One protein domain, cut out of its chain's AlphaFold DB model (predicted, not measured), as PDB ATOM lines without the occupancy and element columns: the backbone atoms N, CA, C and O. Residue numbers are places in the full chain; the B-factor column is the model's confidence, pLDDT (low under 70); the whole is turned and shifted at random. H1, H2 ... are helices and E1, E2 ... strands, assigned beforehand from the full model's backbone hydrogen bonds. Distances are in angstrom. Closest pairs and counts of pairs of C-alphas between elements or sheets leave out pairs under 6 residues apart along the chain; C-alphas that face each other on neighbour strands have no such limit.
ATOM      1  N   VAL A1140      17.061  83.804-134.531       86.06
ATOM      2  CA  VAL A1140      16.058  84.815-134.150       86.06
ATOM      3  C   VAL A1140      14.671  84.177-133.984       86.06
ATOM      4  O   VAL A1140      14.065  83.710-134.949       86.06
ATOM      5  N   GLU A1141      14.112  84.186-132.766       87.81
ATOM      6  CA  GLU A1141      12.732  83.724-132.533       87.81
ATOM      7  C   GLU A1141      11.707  84.828-132.866       87.81
ATOM      8  O   GLU A1141      11.675  85.882-132.228       87.81
ATOM      9  N   VAL A1142      10.824  84.576-133.838       89.69
ATOM     10  CA  VAL A1142       9.763  85.512-134.247       89.69
ATOM     11  C   VAL A1142       8.427  85.150-133.571       89.69
ATOM     12  O   VAL A1142       7.899  84.048-133.772       89.69
ATOM     13  N   PRO A1143       7.813  86.069-132.796       84.94
ATOM     14  CA  PRO A1143       6.617  85.777-132.014       84.94
ATOM     15  C   PRO A1143       5.344  85.643-132.867       84.94
ATOM     16  O   PRO A1143       5.061  86.422-133.777       84.94
ATOM     17  N   VAL A1144       4.486  84.681-132.512       85.75
ATOM     18  CA  VAL A1144       3.216  84.455-133.223       85.75
ATOM     19  C   VAL A1144       2.075  85.360-132.742       85.75
ATOM     20  O   VAL A1144       1.690  85.387-131.567       85.75
ATOM     21  N   LYS A1145       1.415  86.020-133.695       80.12
ATOM     22  CA  LYS A1145       0.126  86.696-133.514       80.12
ATOM     23  C   LYS A1145      -0.966  85.664-133.228       80.12
ATOM     24  O   LYS A1145      -1.195  84.732-134.000       80.12
ATOM     25  N   LYS A1146      -1.670  85.839-132.108       63.91
ATOM     26  CA  LYS A1146      -2.684  84.887-131.625       63.91
ATOM     27  C   LYS A1146      -3.990  84.990-132.421       63.91
ATOM     28  O   LYS A1146      -4.727  85.956-132.258       63.91
ATOM     29  N   ASN A1147      -4.314  83.943-133.179       61.69
ATOM     30  CA  ASN A1147      -5.632  83.701-133.773       61.69
ATOM     31  C   ASN A1147      -6.163  82.303-133.383       61.69
ATOM     32  O   ASN A1147      -5.412  81.421-132.957       61.69
ATOM     33  N   ASN A1148      -7.479  82.093-133.501       62.72
ATOM     34  CA  ASN A1148      -8.138  80.834-133.126       62.72
ATOM     35  C   ASN A1148      -7.881  79.721-134.161       62.72
ATOM     36  O   ASN A1148      -8.669  79.544-135.083       62.72
ATOM     37  N   GLY A1149      -6.813  78.940-133.961       70.19
ATOM     38  CA  GLY A1149      -6.509  77.716-134.726       70.19
ATOM     39  C   GLY A1149      -5.423  77.852-135.798       70.19
ATOM     40  O   GLY A1149      -5.061  76.864-136.423       70.19
ATOM     41  N   THR A1150      -4.864  79.046-135.999       82.38
ATOM     42  CA  THR A1150      -3.764  79.274-136.951       82.38
ATOM     43  C   THR A1150      -2.813  80.310-136.367       82.38
ATOM     44  O   THR A1150      -3.255  81.347-135.869       82.38
ATOM     45  N   ALA A1151      -1.516  80.018-136.391       85.81
ATOM     46  CA  ALA A1151      -0.463  80.968-136.079       85.81
ATOM     47  C   ALA A1151      -0.138  81.799-137.327       85.81
ATOM     48  O   ALA A1151      -0.063  81.282-138.437       85.81
ATOM     49  N   THR A1152       0.065  83.095-137.135       87.81
ATOM     50  CA  THR A1152       0.514  84.046-138.164       87.81
ATOM     51  C   THR A1152       1.518  84.978-137.501       87.81
ATOM     52  O   THR A1152       1.317  85.297-136.334       87.81
ATOM     53  N   VAL A1153       2.542  85.460-138.193       89.69
ATOM     54  CA  VAL A1153       3.475  86.479-137.657       89.69
ATOM     55  C   VAL A1153       3.111  87.872-138.174       89.69
ATOM     56  O   VAL A1153       2.294  87.982-139.100       89.69
ATOM     57  N   HIS A1154       3.652  88.943-137.588       89.44
ATOM     58  CA  HIS A1154       3.530  90.261-138.211       89.44
ATOM     59  C   HIS A1154       4.514  90.371-139.382       89.44
ATOM     60  O   HIS A1154       5.541  89.707-139.421       89.44
ATOM     61  N   THR A1155       4.173  91.167-140.398       88.88
ATOM     62  CA  THR A1155       5.087  91.391-141.530       88.88
ATOM     63  C   THR A1155       6.266  92.273-141.123       88.88
ATOM     64  O   THR A1155       7.357  92.058-141.626       88.88
ATOM     65  N   GLU A1156       6.057  93.209-140.191       88.31
ATOM     66  CA  GLU A1156       7.107  94.096-139.670       88.31
ATOM     67  C   GLU A1156       8.231  93.311-138.968       88.31
ATOM     68  O   GLU A1156       9.398  93.559-139.254       88.31
ATOM     69  N   ASP A1157       7.886  92.281-138.182       90.81
ATOM     70  CA  ASP A1157       8.855  91.371-137.551       90.81
ATOM     71  C   ASP A1157       9.757  90.668-138.584       90.81
ATOM     72  O   ASP A1157      10.923  90.417-138.309       90.81
ATOM     73  N   LEU A1158       9.229  90.361-139.780       91.31
ATOM     74  CA  LEU A1158       9.990  89.707-140.854       91.31
ATOM     75  C   LEU A1158      10.778  90.697-141.722       91.31
ATOM     76  O   LEU A1158      11.803  90.341-142.297       91.31
ATOM     77  N   GLU A1159      10.300  91.935-141.854       91.31
ATOM     78  CA  GLU A1159      11.019  93.004-142.559       91.31
ATOM     79  C   GLU A1159      12.263  93.448-141.774       91.31
ATOM     80  O   GLU A1159      13.275  93.784-142.394       91.31
ATOM     81  N   ALA A1160      12.199  93.376-140.439       88.56
ATOM     82  CA  ALA A1160      13.273  93.709-139.504       88.56
ATOM     83  C   ALA A1160      14.375  92.639-139.356       88.56
ATOM     84  O   ALA A1160      15.392  92.926-138.733       88.56
ATOM     85  N   LEU A1161      14.195  91.433-139.907       89.75
ATOM     86  CA  LEU A1161      15.235  90.396-139.921       89.75
ATOM     87  C   LEU A1161      16.448  90.841-140.745       89.75
ATOM     88  O   LEU A1161      16.289  91.509-141.768       89.75
ATOM     89  N   GLU A1162      17.644  90.419-140.358       87.31
ATOM     90  CA  GLU A1162      18.842  90.553-141.196       87.31
ATOM     91  C   GLU A1162      18.846  89.472-142.302       87.31
ATOM     92  O   GLU A1162      17.911  88.672-142.397       87.31
ATOM     93  N   GLN A1163      19.807  89.513-143.226       86.25
ATOM     94  CA  GLN A1163      19.912  88.530-144.314       86.25
ATOM     95  C   GLN A1163      20.653  87.280-143.816       86.25
ATOM     96  O   GLN A1163      21.569  87.402-143.011       86.25
ATOM     97  N   GLY A1164      20.235  86.089-144.252       81.38
ATOM     98  CA  GLY A1164      20.875  84.808-143.919       81.38
ATOM     99  C   GLY A1164      20.608  84.258-142.508       81.38
ATOM    100  O   GLY A1164      21.026  83.145-142.211       81.38
ATOM    101  N   VAL A1165      19.901  84.982-141.630       86.88
ATOM    102  CA  VAL A1165      19.669  84.542-140.238       86.88
ATOM    103  C   VAL A1165      18.716  83.344-140.128       86.88
ATOM    104  O   VAL A1165      17.723  83.247-140.858       86.88
ATOM    105  N   HIS A1166      18.951  82.460-139.152       88.12
ATOM    106  CA  HIS A1166      18.056  81.336-138.857       88.12
ATOM    107  C   HIS A1166      16.848  81.824-138.051       88.12
ATOM    108  O   HIS A1166      16.968  82.291-136.922       88.12
ATOM    109  N   VAL A1167      15.643  81.712-138.606       91.69
ATOM    110  CA  VAL A1167      14.413  82.141-137.925       91.69
ATOM    111  C   VAL A1167      13.685  80.965-137.298       91.69
ATOM    112  O   VAL A1167      13.370  79.988-137.975       91.69
ATOM    113  N   VAL A1168      13.301  81.097-136.027       91.88
ATOM    114  CA  VAL A1168      12.436  80.132-135.333       91.88
ATOM    115  C   VAL A1168      11.050  80.736-135.108       91.88
ATOM    116  O   VAL A1168      10.910  81.805-134.524       91.88
ATOM    117  N   ILE A1169       9.993  80.043-135.538       92.19
ATOM    118  CA  ILE A1169       8.600  80.409-135.236       92.19
ATOM    119  C   ILE A1169       7.968  79.318-134.372       92.19
ATOM    120  O   ILE A1169       7.600  78.241-134.854       92.19
ATOM    121  N   ASN A1170       7.788  79.620-133.086       89.12
ATOM    122  CA  ASN A1170       7.136  78.722-132.144       89.12
ATOM    123  C   ASN A1170       5.604  78.864-132.193       89.12
ATOM    124  O   ASN A1170       5.019  79.859-131.751       89.12
ATOM    125  N   ILE A1171       4.930  77.847-132.728       87.94
ATOM    126  CA  ILE A1171       3.468  77.801-132.870       87.94
ATOM    127  C   ILE A1171       2.758  77.135-131.682       87.94
ATOM    128  O   ILE A1171       1.524  77.045-131.700       87.94
ATOM    129  N   TYR A1172       3.489  76.721-130.635       83.00
ATOM    130  CA  TYR A1172       2.935  76.026-129.468       83.00
ATOM    131  C   TYR A1172       1.730  76.746-128.845       83.00
ATOM    132  O   TYR A1172       1.684  77.970-128.668       83.00
ATOM    133  N   ASN A1173       0.728  75.956-128.463       76.81
ATOM    134  CA  ASN A1173      -0.457  76.446-127.781       76.81
ATOM    135  C   ASN A1173      -1.100  75.346-126.932       76.81
ATOM    136  O   ASN A1173      -1.788  74.464-127.440       76.81
ATOM    137  N   ARG A1174      -0.953  75.472-125.611       70.75
ATOM    138  CA  ARG A1174      -1.439  74.517-124.602       70.75
ATOM    139  C   ARG A1174      -2.936  74.168-124.695       70.75
ATOM    140  O   ARG A1174      -3.345  73.145-124.162       70.75
ATOM    141  N   SER A1175      -3.755  75.017-125.323       72.69
ATOM    142  CA  SER A1175      -5.215  74.838-125.379       72.69
ATOM    143  C   SER A1175      -5.728  74.156-126.651       72.69
ATOM    144  O   SER A1175      -6.815  73.584-126.612       72.69
ATOM    145  N   LYS A1176      -5.017  74.285-127.780       73.88
ATOM    146  CA  LYS A1176      -5.359  73.708-129.095       73.88
ATOM    147  C   LYS A1176      -4.134  73.729-130.015       73.88
ATOM    148  O   LYS A1176      -3.451  74.756-130.005       73.88
ATOM    149  N   PRO A1177      -3.950  72.724-130.886       73.44
ATOM    150  CA  PRO A1177      -2.974  72.780-131.970       73.44
ATOM    151  C   PRO A1177      -3.141  74.020-132.858       73.44
ATOM    152  O   PRO A1177      -4.205  74.654-132.901       73.44
ATOM    153  N   ARG A1178      -2.063  74.384-133.552       84.12
ATOM    154  CA  ARG A1178      -2.023  75.454-134.553       84.12
ATOM    155  C   ARG A1178      -1.121  75.010-135.695       84.12
ATOM    156  O   ARG A1178      -0.020  74.554-135.424       84.12
ATOM    157  N   SER A1179      -1.528  75.286-136.927       85.88
ATOM    158  CA  SER A1179      -0.619  75.372-138.073       85.88
ATOM    159  C   SER A1179      -0.095  76.806-138.219       85.88
ATOM    160  O   SER A1179      -0.815  77.758-137.897       85.88
ATOM    161  N   LEU A1180       1.118  76.991-138.744       91.38
ATOM    162  CA  LEU A1180       1.590  78.289-139.239       91.38
ATOM    163  C   LEU A1180       0.943  78.609-140.593       91.38
ATOM    164  O   LEU A1180       0.763  77.718-141.423       91.38
ATOM    165  N   LEU A1181       0.656  79.886-140.840       91.50
ATOM    166  CA  LEU A1181       0.316  80.411-142.159       91.50
ATOM    167  C   LEU A1181       1.075  81.718-142.432       91.50
ATOM    168  O   LEU A1181       0.839  82.729-141.769       91.50
ATOM    169  N   LEU A1182       1.943  81.707-143.445       92.50
ATOM    170  CA  LEU A1182       2.635  82.883-143.975       92.50
ATOM    171  C   LEU A1182       2.031  83.276-145.323       92.50
ATOM    172  O   LEU A1182       1.925  82.457-146.239       92.50
ATOM    173  N   ASN A1183       1.628  84.539-145.453       91.56
ATOM    174  CA  ASN A1183       1.052  85.054-146.696       91.56
ATOM    175  C   ASN A1183       2.130  85.342-147.763       91.56
ATOM    176  O   ASN A1183       3.322  85.337-147.467       91.56
ATOM    177  N   LYS A1184       1.710  85.658-148.998       92.56
ATOM    178  CA  LYS A1184       2.626  85.905-150.126       92.56
ATOM    179  C   LYS A1184       3.727  86.914-149.827       92.56
ATOM    180  O   LYS A1184       4.883  86.611-150.089       92.56
ATOM    181  N   LYS A1185       3.391  88.070-149.245       92.50
ATOM    182  CA  LYS A1185       4.393  89.100-148.943       92.50
ATOM    183  C   LYS A1185       5.418  88.577-147.931       92.50
ATOM    184  O   LYS A1185       6.602  88.808-148.102       92.50
ATOM    185  N   GLN A1186       4.970  87.833-146.918       94.31
ATOM    186  CA  GLN A1186       5.840  87.254-145.888       94.31
ATOM    187  C   GLN A1186       6.781  86.184-146.457       94.31
ATOM    188  O   GLN A1186       7.970  86.206-146.166       94.31
ATOM    189  N   VAL A1187       6.277  85.299-147.323       92.44
ATOM    190  CA  VAL A1187       7.108  84.299-148.019       92.44
ATOM    191  C   VAL A1187       8.102  84.966-148.978       92.44
ATOM    192  O   VAL A1187       9.237  84.516-149.077       92.44
ATOM    193  N   GLU A1188       7.710  86.047-149.659       92.31
ATOM    194  CA  GLU A1188       8.606  86.820-150.533       92.31
ATOM    195  C   GLU A1188       9.696  87.574-149.755       92.31
ATOM    196  O   GLU A1188      10.838  87.581-150.202       92.31
ATOM    197  N   ILE A1189       9.392  88.128-148.575       93.56
ATOM    198  CA  ILE A1189      10.394  88.755-147.692       93.56
ATOM    199  C   ILE A1189      11.429  87.729-147.222       93.56
ATOM    200  O   ILE A1189      12.623  87.967-147.358       93.56
ATOM    201  N   LEU A1190      10.980  86.580-146.705       93.75
ATOM    202  CA  LEU A1190      11.880  85.538-146.200       93.75
ATOM    203  C   LEU A1190      12.751  84.921-147.305       93.75
ATOM    204  O   LEU A1190      13.889  84.549-147.048       93.75
ATOM    205  N   LYS A1191      12.239  84.851-148.542       91.75
ATOM    206  CA  LYS A1191      13.019  84.478-149.732       91.75
ATOM    207  C   LYS A1191      14.090  85.505-150.069       91.75
ATOM    208  O   LYS A1191      15.232  85.131-150.281       91.75
ATOM    209  N   ALA A1192      13.715  86.783-150.120       90.44
ATOM    210  CA  ALA A1192      14.624  87.873-150.472       90.44
ATOM    211  C   ALA A1192      15.700  88.147-149.404       90.44
ATOM    212  O   ALA A1192      16.679  88.819-149.702       90.44
ATOM    213  N   LYS A1193      15.500  87.656-148.175       91.75
ATOM    214  CA  LYS A1193      16.473  87.678-147.073       91.75
ATOM    215  C   LYS A1193      17.176  86.331-146.853       91.75
ATOM    216  O   LYS A1193      17.868  86.190-145.856       91.75
ATOM    217  N   GLU A1194      16.972  85.355-147.743       91.56
ATOM    218  CA  GLU A1194      17.681  84.063-147.739       91.56
ATOM    219  C   GLU A1194      17.571  83.294-146.408       91.56
ATOM    220  O   GLU A1194      18.517  82.686-145.929       91.56
ATOM    221  N   ILE A1195      16.385  83.335-145.793       92.12
ATOM    222  CA  ILE A1195      16.161  82.823-144.436       92.12
ATOM    223  C   ILE A1195      15.987  81.298-144.404       92.12
ATOM    224  O   ILE A1195      15.077  80.758-145.047       92.12
ATOM    225  N   THR A1196      16.725  80.626-143.524       91.19
ATOM    226  CA  THR A1196      16.378  79.288-143.022       91.19
ATOM    227  C   THR A1196      15.295  79.421-141.948       91.19
ATOM    228  O   THR A1196      15.515  80.000-140.885       91.19
ATOM    229  N   LEU A1197      14.084  78.920-142.211       92.81
ATOM    230  CA  LEU A1197      12.943  79.011-141.292       92.81
ATOM    231  C   LEU A1197      12.665  77.669-140.610       92.81
ATOM    232  O   LEU A1197      12.202  76.733-141.257       92.81
ATOM    233  N   THR A1198      12.792  77.598-139.288       92.69
ATOM    234  CA  THR A1198      12.277  76.489-138.476       92.69
ATOM    235  C   THR A1198      10.936  76.846-137.847       92.69
ATOM    236  O   THR A1198      10.797  77.813-137.101       92.69
ATOM    237  N   VAL A1199       9.927  76.013-138.082       91.31
ATOM    238  CA  VAL A1199       8.642  76.080-137.378       91.31
ATOM    239  C   VAL A1199       8.618  74.977-136.328       91.31
ATOM    240  O   VAL A1199       8.891  73.826-136.657       91.31
ATOM    241  N   THR A1200       8.291  75.298-135.076       87.25
ATOM    242  CA  THR A1200       8.277  74.325-133.967       87.25
ATOM    243  C   THR A1200       7.016  74.434-133.116       87.25
ATOM    244  O   THR A1200       6.479  75.522-132.922       87.25
ATOM    245  N   ASN A1201       6.536  73.310-132.584       85.06
ATOM    246  CA  ASN A1201       5.492  73.272-131.552       85.06
ATOM    247  C   ASN A1201       6.065  72.956-130.151       85.06
ATOM    248  O   ASN A1201       5.296  72.722-129.220       85.06
ATOM    249  N   GLY A1202       7.393  72.939-129.992       78.19
ATOM    250  CA  GLY A1202       8.086  72.603-128.742       78.19
ATOM    251  C   GLY A1202       8.353  71.107-128.519       78.19
ATOM    252  O   GLY A1202       9.079  70.773-127.589       78.19
ATOM    253  N   THR A1203       7.813  70.215-129.358       79.62
ATOM    254  CA  THR A1203       8.152  68.774-129.381       79.62
ATOM    255  C   THR A1203       8.546  68.267-130.766       79.62
ATOM    256  O   THR A1203       9.317  67.323-130.876       79.62
ATOM    257  N   THR A1204       8.028  68.903-131.814       83.31
ATOM    258  CA  THR A1204       8.282  68.608-133.224       83.31
ATOM    259  C   THR A1204       8.653  69.910-133.923       83.31
ATOM    260  O   THR A1204       8.041  70.952-133.662       83.31
ATOM    261  N   SER A1205       9.619  69.855-134.834       89.06
ATOM    262  CA  SER A1205      10.027  70.980-135.671       89.06
ATOM    263  C   SER A1205      10.104  70.580-137.144       89.06
ATOM    264  O   SER A1205      10.211  69.402-137.482       89.06
ATOM    265  N   LYS A1206      10.022  71.574-138.029       89.88
ATOM    266  CA  LYS A1206      10.246  71.416-139.467       89.88
ATOM    267  C   LYS A1206      10.953  72.650-140.011       89.88
ATOM    268  O   LYS A1206      10.481  73.767-139.791       89.88
ATOM    269  N   THR A1207      12.071  72.432-140.691       91.19
ATOM    270  CA  THR A1207      12.933  73.487-141.239       91.19
ATOM    271  C   THR A1207      12.712  73.638-142.743       91.19
ATOM    272  O   THR A1207      12.437  72.662-143.442       91.19
ATOM    273  N   PHE A1208      12.786  74.875-143.227       90.31
ATOM    274  CA  PHE A1208      12.503  75.270-144.597       90.31
ATOM    275  C   PHE A1208      13.556  76.264-145.081       90.31
ATOM    276  O   PHE A1208      13.619  77.390-144.595       90.31
ATOM    277  N   GLU A1209      14.307  75.872-146.104       90.69
ATOM    278  CA  GLU A1209      15.116  76.792-146.903       90.69
ATOM    279  C   GLU A1209      14.194  77.684-147.730       90.69
ATOM    280  O   GLU A1209      13.624  77.236-148.733       90.69
ATOM    281  N   MET A1210      13.977  78.932-147.303       91.56
ATOM    282  CA  MET A1210      12.898  79.745-147.871       91.56
ATOM    283  C   MET A1210      13.117  80.052-149.353       91.56
ATOM    284  O   MET A1210      12.139  80.068-150.105       91.56
ATOM    285  N   THR A1211      14.372  80.183-149.793       87.38
ATOM    286  CA  THR A1211      14.785  80.299-151.206       87.38
ATOM    287  C   THR A1211      14.285  79.133-152.071       87.38
ATOM    288  O   THR A1211      13.862  79.349-153.209       87.38
ATOM    289  N   LYS A1212      14.246  77.908-151.524       87.12
ATOM    290  CA  LYS A1212      13.849  76.669-152.222       87.12
ATOM    291  C   LYS A1212      12.327  76.452-152.259       87.12
ATOM    292  O   LYS A1212      11.835  75.684-153.090       87.12
ATOM    293  N   ILE A1213      11.555  77.147-151.415       85.88
ATOM    294  CA  ILE A1213      10.082  77.087-151.389       85.88
ATOM    295  C   ILE A1213       9.509  77.610-152.712       85.88
ATOM    296  O   ILE A1213       9.827  78.717-153.146       85.88
ATOM    297  N   ARG A1214       8.596  76.874-153.355       85.06
ATOM    298  CA  ARG A1214       7.967  77.301-154.629       85.06
ATOM    299  C   ARG A1214       6.593  77.935-154.420       85.06
ATOM    300  O   ARG A1214       6.112  78.705-155.252       85.06
ATOM    301  N   GLU A1215       5.984  77.665-153.278       85.62
ATOM    302  CA  GLU A1215       4.686  78.161-152.865       85.62
ATOM    303  C   GLU A1215       4.686  79.689-152.709       85.62
ATOM    304  O   GLU A1215       5.659  80.322-152.281       85.62
ATOM    305  N   ARG A1216       3.533  80.287-153.034       85.75
ATOM    306  CA  ARG A1216       3.234  81.710-152.801       85.75
ATOM    307  C   ARG A1216       2.538  81.966-151.463       85.75
ATOM    308  O   ARG A1216       2.240  83.111-151.163       85.75
ATOM    309  N   ILE A1217       2.216  80.928-150.700       89.50
ATOM    310  CA  ILE A1217       1.660  80.977-149.342       89.50
ATOM    311  C   ILE A1217       2.189  79.719-148.660       89.50
ATOM    312  O   ILE A1217       1.945  78.627-149.169       89.50
ATOM    313  N   LEU A1218       2.900  79.855-147.543       90.88
ATOM    314  CA  LEU A1218       3.438  78.708-146.814       90.88
ATOM    315  C   LEU A1218       2.504  78.389-145.645       90.88
ATOM    316  O   LEU A1218       2.335  79.211-144.741       90.88
ATOM    317  N   LYS A1219       1.880  77.208-145.670       90.75
ATOM    318  CA  LYS A1219       1.158  76.648-144.524       90.75
ATOM    319  C   LYS A1219       1.976  75.485-143.973       90.75
ATOM    320  O   LYS A1219       2.293  74.571-144.725       90.75
ATOM    321  N   VAL A1220       2.275  75.509-142.679       88.81
ATOM    322  CA  VAL A1220       3.004  74.428-142.000       88.81
ATOM    323  C   VAL A1220       2.128  73.866-140.901       88.81
ATOM    324  O   VAL A1220       1.782  74.586-139.968       88.81
ATOM    325  N   ASP A1221       1.768  72.595-141.020       86.50
ATOM    326  CA  ASP A1221       1.231  71.815-139.909       86.50
ATOM    327  C   ASP A1221       2.330  70.920-139.330       86.50
ATOM    328  O   ASP A1221       3.266  70.560-140.046       86.50
TER     329      ASP A1221
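What this domain is: This is residues 1140 to 1221 of the 1224 residues of a protein of Ornithinibacillus sp (UniProt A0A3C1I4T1). Two small three-stranded sheets, E1 E3 E6 and E2 E4 E5, stand loosely and only partly face to face, with the two helices at one end: H2 runs from beside one sheet to beside the other, and H1 packs on H2. The residues before E1 run from one sheet to the other, 1140 to 1141 pairing with E2 and 1145 to 1146 with E1. The printed part has 82 residues, with the named elements E1 H1 E2 E3 H2 E4 E5 E6 in that order; both sheets are mixed, and the class is mixed, helices and strands, with under half of the residues in named elements. The whole is compact, with a radius of gyration of the C-alphas of 11.7 A and spans of 34 by 23 by 21 A.

Where its parts are: Find C-alpha 1150 at (-3.764, 79.274, -136.951), where E1 begins; it runs to 1152, 6.5 A. H1, residues 1155 to 1159, measures 6.2 A. E2, residues 1166 to 1170, measures 13.1 A, and E3, residues 1179 to 1182, 10.1 A. H2 begins at C-alpha 1184 (2.626, 85.905, -150.126) and ends at 1192, 12.2 A on. E4, residues 1196 to 1200, measures 13.1 A; E5, residues 1205 to 1209, 13.6 A. E6, residues 1218 to 1220, measures 6.5 A and ends at C-alpha 1220 (3.004, 74.428, -142.000).

How they stand to each other: Look first at E1, an edge strand parallel to E3 at 34 degrees; N 1151 and O 1179 are within hydrogen-bond range at 2.8 A. E3 is antiparallel to E6 at 166 degrees, with N 1180 and O 1220 2.8 A apart. In the other sheet E2 is parallel to E4 at 19 degrees, with N 1169 and O 1198 at 2.8 A. E4 and E5 are a hairpin, antiparallel at 163 degrees, with N 1208 and O 1197 at 2.8 A. Between the sheets, the closest C-alphas of E4 and E6, Val 1199 and Val 1220, are 7.5 A apart; E1 and E2, for instance, are apart. H2 only grazes the sheet E1 E3 E6, with residues 1184 to 1190, and only just grazes E2 E4 E5, with residues 1190 to 1191 and 5 pairs of C-alphas within 10 A. H1 is on neither sheet, but touches H2, closest at the C-alphas of Thr 1155 and Gln 1186, 6.1 A. In H1 and H2 every O i to N i+4 pair is within hydrogen-bond range.

The domain as a whole: The two C-alphas farthest apart, Ser 1175 and Ala 1192, are 34.5 A apart, and the outline is only just elongated. The printed part has no cut, and no link is long. The mean pLDDT of the printed part is 86.6; look at residues 1146 to 1148 for the values under 70.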